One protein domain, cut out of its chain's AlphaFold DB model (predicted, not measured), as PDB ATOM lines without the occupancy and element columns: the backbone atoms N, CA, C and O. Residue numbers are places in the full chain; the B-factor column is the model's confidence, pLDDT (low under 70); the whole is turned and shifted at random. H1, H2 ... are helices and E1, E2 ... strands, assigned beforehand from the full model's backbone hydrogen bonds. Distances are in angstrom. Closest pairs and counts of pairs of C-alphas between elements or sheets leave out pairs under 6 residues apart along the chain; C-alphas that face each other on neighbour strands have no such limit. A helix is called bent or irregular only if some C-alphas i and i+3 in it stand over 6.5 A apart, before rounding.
ATOM      1  N   VAL A   9     270.394 278.021 228.445       92.19
ATOM      2  CA  VAL A   9     271.660 277.552 229.025       92.19
ATOM      3  C   VAL A   9     272.448 278.752 229.533       92.19
ATOM      4  O   VAL A   9     272.896 279.591 228.756       92.19
ATOM      5  N   LEU A  10     272.651 278.817 230.844       90.62
ATOM      6  CA  LEU A  10     273.348 279.905 231.514       90.62
ATOM      7  C   LEU A  10     274.759 279.486 231.920       90.62
ATOM      8  O   LEU A  10     274.920 278.719 232.873       90.62
ATOM      9  N   GLY A  11     275.734 280.065 231.204       83.31
ATOM     10  CA  GLY A  11     277.168 280.147 231.504       83.31
ATOM     11  C   GLY A  11     277.919 278.825 231.725       83.31
ATOM     12  O   GLY A  11     277.336 277.818 232.100       83.31
ATOM     13  N   PRO A  12     279.252 278.824 231.592       84.06
ATOM     14  CA  PRO A  12     280.115 278.030 232.451       84.06
ATOM     15  C   PRO A  12     280.420 278.827 233.726       84.06
ATOM     16  O   PRO A  12     281.094 279.854 233.690       84.06
ATOM     17  N   VAL A  13     279.934 278.354 234.868       86.06
ATOM     18  CA  VAL A  13     280.260 278.892 236.193       86.06
ATOM     19  C   VAL A  13     281.359 278.027 236.803       86.06
ATOM     20  O   VAL A  13     281.095 276.859 237.101       86.06
ATOM     21  N   PRO A  14     282.585 278.541 237.001       80.94
ATOM     22  CA  PRO A  14     283.625 277.802 237.703       80.94
ATOM     23  C   PRO A  14     283.136 277.428 239.103       80.94
ATOM     24  O   PRO A  14     282.716 278.285 239.879       80.94
ATOM     25  N   VAL A  15     283.178 276.142 239.433       77.75
ATOM     26  CA  VAL A  15     282.938 275.663 240.791       77.75
ATOM     27  C   VAL A  15     284.278 275.222 241.357       77.75
ATOM     28  O   VAL A  15     284.898 274.284 240.858       77.75
ATOM     29  N   GLY A  16     284.748 275.920 242.393       64.88
ATOM     30  CA  GLY A  16     285.915 275.470 243.150       64.88
ATOM     31  C   GLY A  16     285.684 274.043 243.649       64.88
ATOM     32  O   GLY A  16     284.541 273.686 243.969       64.88
ATOM     33  N   ASP A  17     286.739 273.221 243.681       61.22
ATOM     34  CA  ASP A  17     286.635 271.827 244.112       61.22
ATOM     35  C   ASP A  17     286.013 271.778 245.512       61.22
ATOM     36  O   ASP A  17     286.640 272.132 246.504       61.22
ATOM     37  N   GLN A  18     284.748 271.368 245.601       52.72
ATOM     38  CA  GLN A  18     284.011 271.314 246.865       52.72
ATOM     39  C   GLN A  18     284.660 270.328 247.857       52.72
ATOM     40  O   GLN A  18     284.333 270.373 249.041       52.72
ATOM     41  N   ARG A  19     285.599 269.478 247.401       52.53
ATOM     42  CA  ARG A  19     286.435 268.616 248.252       52.53
ATOM     43  C   ARG A  19     287.379 269.398 249.171       52.53
ATOM     44  O   ARG A  19     287.820 268.831 250.161       52.53
ATOM     45  N   SER A  20     287.628 270.687 248.928       49.06
ATOM     46  CA  SER A  20     288.442 271.523 249.826       49.06
ATOM     47  C   SER A  20     287.781 271.828 251.180       49.06
ATOM     48  O   SER A  20     288.469 272.243 252.110       49.06
ATOM     49  N   HIS A  21     286.471 271.591 251.339       45.44
ATOM     50  CA  HIS A  21     285.772 271.805 252.616       45.44
ATOM     51  C   HIS A  21     285.792 270.581 253.541       45.44
ATOM     52  O   HIS A  21     285.456 270.702 254.720       45.44
ATOM     53  N   GLN A  22     286.208 269.409 253.048       43.62
ATOM     54  CA  GLN A  22     286.431 268.238 253.887       43.62
ATOM     55  C   GLN A  22     287.915 268.195 254.248       43.62
ATOM     56  O   GLN A  22     288.715 267.563 253.567       43.62
ATOM     57  N   ARG A  23     288.286 268.925 255.310       46.88
ATOM     58  CA  ARG A  23     289.611 268.813 255.933       46.88
ATOM     59  C   ARG A  23     289.868 267.346 256.277       46.88
ATOM     60  O   ARG A  23     289.298 266.833 257.237       46.88
ATOM     61  N   ILE A  24     290.725 266.696 255.501       44.19
ATOM     62  CA  ILE A  24     291.532 265.581 255.982       44.19
ATOM     63  C   ILE A  24     292.808 266.224 256.525       44.19
ATOM     64  O   ILE A  24     293.324 267.160 255.917       44.19
ATOM     65  N   GLY A  25     293.195 265.819 257.735       41.59
ATOM     66  CA  GLY A  25     294.254 266.438 258.529       41.59
ATOM     67  C   GLY A  25     295.581 266.642 257.796       41.59
ATOM     68  O   GLY A  25     295.847 266.013 256.779       41.59
ATOM     69  N   ASP A  26     296.366 267.556 258.365       48.31
ATOM     70  CA  ASP A  26     297.777 267.879 258.137       48.31
ATOM     71  C   ASP A  26     298.470 267.044 257.048       48.31
ATOM     72  O   ASP A  26     299.132 266.043 257.316       48.31
ATOM     73  N   GLY A  27     298.312 267.462 255.795       40.41
ATOM     74  CA  GLY A  27     298.894 266.755 254.662       40.41
ATOM     75  C   GLY A  27     298.628 267.477 253.354       40.41
ATOM     76  O   GLY A  27     297.617 267.235 252.713       40.41
ATOM     77  N   GLU A  28     299.536 268.392 253.019       37.72
ATOM     78  CA  GLU A  28     299.914 268.832 251.669       37.72
ATOM     79  C   GLU A  28     298.796 268.998 250.615       37.72
ATOM     80  O   GLU A  28     298.237 268.040 250.083       37.72
ATOM     81  N   LEU A  29     298.544 270.255 250.224       44.59
ATOM     82  CA  LEU A  29     297.671 270.636 249.109       44.59
ATOM     83  C   LEU A  29     298.285 270.212 247.759       44.59
ATOM     84  O   LEU A  29     298.735 271.045 246.975       44.59
ATOM     85  N   THR A  30     298.307 268.913 247.467       43.50
ATOM     86  CA  THR A  30     298.659 268.397 246.140       43.50
ATOM     87  C   THR A  30     297.386 268.212 245.325       43.50
ATOM     88  O   THR A  30     296.634 267.252 245.462       43.50
ATOM     89  N   GLY A  31     297.107 269.175 244.455       44.06
ATOM     90  CA  GLY A  31     296.015 269.027 243.510       44.06
ATOM     91  C   GLY A  31     295.775 270.294 242.727       44.06
ATOM     92  O   GLY A  31     294.948 271.115 243.115       44.06
ATOM     93  N   ALA A  32     296.432 270.418 241.575       47.47
ATOM     94  CA  ALA A  32     295.870 271.179 240.468       47.47
ATOM     95  C   ALA A  32     294.572 270.467 240.046       47.47
ATOM     96  O   ALA A  32     294.556 269.650 239.128       47.47
ATOM     97  N   GLY A  33     293.502 270.669 240.815       52.81
ATOM     98  CA  GLY A  33     292.199 270.095 240.530       52.81
ATOM     99  C   GLY A  33     291.722 270.639 239.192       52.81
ATOM    100  O   GLY A  33     291.725 271.852 238.992       52.81
ATOM    101  N   THR A  34     291.335 269.752 238.273       56.50
ATOM    102  CA  THR A  34     290.687 270.134 237.014       56.50
ATOM    103  C   THR A  34     289.601 271.160 237.316       56.50
ATOM    104  O   THR A  34     288.725 270.889 238.140       56.50
ATOM    105  N   ALA A  35     289.678 272.344 236.703       66.31
ATOM    106  CA  ALA A  35     288.706 273.407 236.924       66.31
ATOM    107  C   ALA A  35     287.314 272.898 236.523       66.31
ATOM    108  O   ALA A  35     286.996 272.768 235.343       66.31
ATOM    109  N   VAL A  36     286.492 272.551 237.515       75.06
ATOM    110  CA  VAL A  36     285.141 272.051 237.270       75.06
ATOM    111  C   VAL A  36     284.265 273.246 236.913       75.06
ATOM    112  O   VAL A  36     284.239 274.244 237.630       75.06
ATOM    113  N   VAL A  37     283.518 273.144 235.817       82.75
ATOM    114  CA  VAL A  37     282.526 274.147 235.415       82.75
ATOM    115  C   VAL A  37     281.114 273.602 235.609       82.75
ATOM    116  O   VAL A  37     280.845 272.418 235.403       82.75
ATOM    117  N   ARG A  38     280.195 274.467 236.029       87.12
ATOM    118  CA  ARG A  38     278.763 274.192 236.137       87.12
ATOM    119  C   ARG A  38     278.023 275.002 235.086       87.12
ATOM    120  O   ARG A  38     278.227 276.202 234.991       87.12
ATOM    121  N   TYR A  39     277.104 274.351 234.391       88.81
ATOM    122  CA  TYR A  39     276.093 275.015 233.580       88.81
ATOM    123  C   TYR A  39     274.760 274.968 234.321       88.81
ATOM    124  O   TYR A  39     274.458 273.958 234.966       88.81
ATOM    125  N   LEU A  40     273.971 276.038 234.238       88.44
ATOM    126  CA  LEU A  40     272.576 276.021 234.676       88.44
ATOM    127  C   LEU A  40     271.680 275.947 233.440       88.44
ATOM    128  O   LEU A  40     271.891 276.687 232.485       88.44
ATOM    129  N   VAL A  41     270.687 275.058 233.453       90.38
ATOM    130  CA  VAL A  41     269.699 274.955 232.373       90.38
ATOM    131  C   VAL A  41     268.332 275.277 232.949       90.38
ATOM    132  O   VAL A  41     267.889 274.620 233.891       90.38
ATOM    133  N   ARG A  42     267.672 276.293 232.398       90.38
ATOM    134  CA  ARG A  42     266.314 276.699 232.769       90.38
ATOM    135  C   ARG A  42     265.359 276.300 231.660       90.38
ATOM    136  O   ARG A  42     265.687 276.458 230.497       90.38
ATOM    137  N   ALA A  43     264.183 275.796 232.007       90.56
ATOM    138  CA  ALA A  43     263.102 275.550 231.060       90.56
ATOM    139  C   ALA A  43     261.756 275.815 231.753       90.56
ATOM    140  O   ALA A  43     261.682 275.697 232.985       90.56
ATOM    141  N   PRO A  44     260.685 276.139 231.008       90.75
ATOM    142  CA  PRO A  44     259.342 276.220 231.561       90.75
ATOM    143  C   PRO A  44     258.966 274.934 232.301       90.75
ATOM    144  O   PRO A  44     259.278 273.826 231.862       90.75
ATOM    145  N   ARG A  45     258.227 275.064 233.409       86.44
ATOM    146  CA  ARG A  45     257.809 273.926 234.250       86.44
ATOM    147  C   ARG A  45     257.107 272.821 233.452       86.44
ATOM    148  O   ARG A  45     257.330 271.641 233.734       86.44
ATOM    149  N   ALA A  46     256.287 273.215 232.476       90.38
ATOM    150  CA  ALA A  46     255.557 272.320 231.579       90.38
ATOM    151  C   ALA A  46     256.485 271.430 230.731       90.38
ATOM    152  O   ALA A  46     256.109 270.323 230.361       90.38
ATOM    153  N   GLU A  47     257.719 271.870 230.484       90.00
ATOM    154  CA  GLU A  47     258.710 271.165 229.667       90.00
ATOM    155  C   GLU A  47     259.725 270.373 230.507       90.00
ATOM    156  O   GLU A  47     260.640 269.753 229.966       90.00
ATOM    157  N   GLY A  48     259.557 270.324 231.835       86.81
ATOM    158  CA  GLY A  48     260.496 269.648 232.736       86.81
ATOM    159  C   GLY A  48     260.732 268.170 232.395       86.81
ATOM    160  O   GLY A  48     261.854 267.682 232.510       86.81
ATOM    161  N   ALA A  49     259.707 267.461 231.909       88.50
ATOM    162  CA  ALA A  49     259.849 266.074 231.458       88.50
ATOM    163  C   ALA A  49     260.714 265.954 230.190       88.50
ATOM    164  O   ALA A  49     261.542 265.047 230.086       88.50
ATOM    165  N   ALA A  50     260.560 266.886 229.244       88.62
ATOM    166  CA  ALA A  50     261.378 266.938 228.037       88.62
ATOM    167  C   ALA A  50     262.840 267.263 228.381       88.62
ATOM    168  O   ALA A  50     263.750 266.597 227.885       88.62
ATOM    169  N   LEU A  51     263.065 268.200 229.311       88.31
ATOM    170  CA  LEU A  51     264.397 268.510 229.829       88.31
ATOM    171  C   LEU A  51     265.039 267.298 230.525       88.31
ATOM    172  O   LEU A  51     266.196 266.976 230.255       88.31
ATOM    173  N   ALA A  52     264.300 266.580 231.374       88.31
ATOM    174  CA  ALA A  52     264.804 265.379 232.041       88.31
ATOM    175  C   ALA A  52     265.208 264.287 231.036       88.31
ATOM    176  O   ALA A  52     266.285 263.699 231.158       88.31
ATOM    177  N   LYS A  53     264.385 264.057 230.003       89.62
ATOM    178  CA  LYS A  53     264.684 263.108 228.918       89.62
ATOM    179  C   LYS A  53     265.953 263.499 228.160       89.62
ATOM    180  O   LYS A  53     266.802 262.642 227.912       89.62
ATOM    181  N   ALA A  54     266.098 264.781 227.828       89.31
ATOM    182  CA  ALA A  54     267.289 265.310 227.180       89.31
ATOM    183  C   ALA A  54     268.540 265.040 228.026       89.31
ATOM    184  O   ALA A  54     269.484 264.406 227.552       89.31
ATOM    185  N   LEU A  55     268.524 265.447 229.300       87.56
ATOM    186  CA  LEU A  55     269.649 265.271 230.224       87.56
ATOM    187  C   LEU A  55     270.035 263.796 230.392       87.56
ATOM    188  O   LEU A  55     271.223 263.474 230.363       87.56
ATOM    189  N   HIS A  56     269.052 262.899 230.488       86.50
ATOM    190  CA  HIS A  56     269.298 261.460 230.559       86.50
ATOM    191  C   HIS A  56     269.992 260.927 229.295       86.50
ATOM    192  O   HIS A  56     270.992 260.214 229.391       86.50
ATOM    193  N   ALA A  57     269.533 261.331 228.106       85.88
ATOM    194  CA  ALA A  57     270.190 260.971 226.849       85.88
ATOM    195  C   ALA A  57     271.631 261.513 226.775       85.88
ATOM    196  O   ALA A  57     272.543 260.809 226.341       85.88
ATOM    197  N   GLY A  58     271.865 262.737 227.259       83.88
ATOM    198  CA  GLY A  58     273.208 263.311 227.377       83.88
ATOM    199  C   GLY A  58     274.126 262.498 228.299       83.88
ATOM    200  O   GLY A  58     275.269 262.212 227.936       83.88
ATOM    201  N   GLN A  59     273.619 262.067 229.460       80.69
ATOM    202  CA  GLN A  59     274.349 261.191 230.381       80.69
ATOM    203  C   GLN A  59     274.680 259.833 229.750       80.69
ATOM    204  O   GLN A  59     275.796 259.344 229.931       80.69
ATOM    205  N   ALA A  60     273.759 259.244 228.979       77.62
ATOM    206  CA  ALA A  60     273.978 257.972 228.291       77.62
ATOM    207  C   ALA A  60     275.109 258.060 227.252       77.62
ATOM    208  O   ALA A  60     276.011 257.222 227.262       77.62
ATOM    209  N   VAL A  61     275.122 259.110 226.420       79.56
ATOM    210  CA  VAL A  61     276.190 259.353 225.430       79.56
ATOM    211  C   VAL A  61     277.551 259.510 226.113       79.56
ATOM    212  O   VAL A  61     278.531 258.895 225.698       79.56
ATOM    213  N   ARG A  62     277.616 260.278 227.206       75.25
ATOM    214  CA  ARG A  62     278.852 260.449 227.981       75.25
ATOM    215  C   ARG A  62     279.306 259.130 228.616       75.25
ATOM    216  O   ARG A  62     280.495 258.822 228.590       75.25
ATOM    217  N   SER A  63     278.383 258.371 229.210       60.81
ATOM    218  CA  SER A  63     278.677 257.071 229.828       60.81
ATOM    219  C   SER A  63     279.270 256.101 228.802       60.81
ATOM    220  O   SER A  63     280.326 255.514 229.038       60.81
ATOM    221  N   ALA A  64     278.661 256.035 227.614       65.06
ATOM    222  CA  ALA A  64     279.157 255.249 226.490       65.06
ATOM    223  C   ALA A  64     280.549 255.706 226.016       65.06
ATOM    224  O   ALA A  64     281.376 254.874 225.647       65.06
ATOM    225  N   ALA A  65     280.843 257.008 226.095       72.25
ATOM    226  CA  ALA A  65     282.143 257.577 225.742       72.25
ATOM    227  C   ALA A  65     283.269 257.292 226.762       72.25
ATOM    228  O   ALA A  65     284.399 257.713 226.532       72.25
ATOM    229  N   LYS A  66     282.994 256.606 227.889       63.94
ATOM    230  CA  LYS A  66     283.974 256.296 228.958       63.94
ATOM    231  C   LYS A  66     284.778 257.515 229.443       63.94
ATOM    232  O   LYS A  66     285.904 257.373 229.915       63.94
TER     233      LYS A  66
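Overview. This is residues 9 to 66 of the 81 residues of the protein "Primosome assembly protein PriA" of Geodermatophilaceae bacterium (UniProt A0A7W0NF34). Look first for a narrow ribbon of two strands, E1 and E2, with a wide loop holding the tiny H1 at one end; at the other, the long helix H2 folds back from E2 as a V. Residues 21 to 28, 44 to 50 and 56 to 66 stick out. The 58 printed residues, class mixed, hold E1, H1, E2, H2 in that order, the sheet E1 - E2 antiparallel. It is extended, radius of gyration of the C-alphas 16.6 A, spanning 50 by 26 by 18 A.

Arrangement. E1, residues 9 to 15, and E2, residues 36 to 42, are antiparallel at 152 degrees; find N 13 and O 38 within hydrogen-bond range, 2.7 A. H2, residues 45 to 64, is apart from E1; 14 of its 16 O i to N i+4 pairs are within range.

Along the chain. Find C-alpha 9 at (271.660, 277.552, 229.025); E1 runs 16.4 A. H1 is residues 18 to 21, 6.0 A. E2 runs 19.9 A. H2 runs 29.4 A to C-alpha 64 at (279.157, 255.249, 226.490), irregular: C-alphas 46 and 49 are 7.6 A apart.

Size, cuts and confidence. The farthest C-alphas, Asp 26 and Ala 46, are 50.1 A apart. The printed part has no cut; H1 to E2 is a long link. Residues 16 to 35, 63 to 64 and 66 have pLDDT under 70.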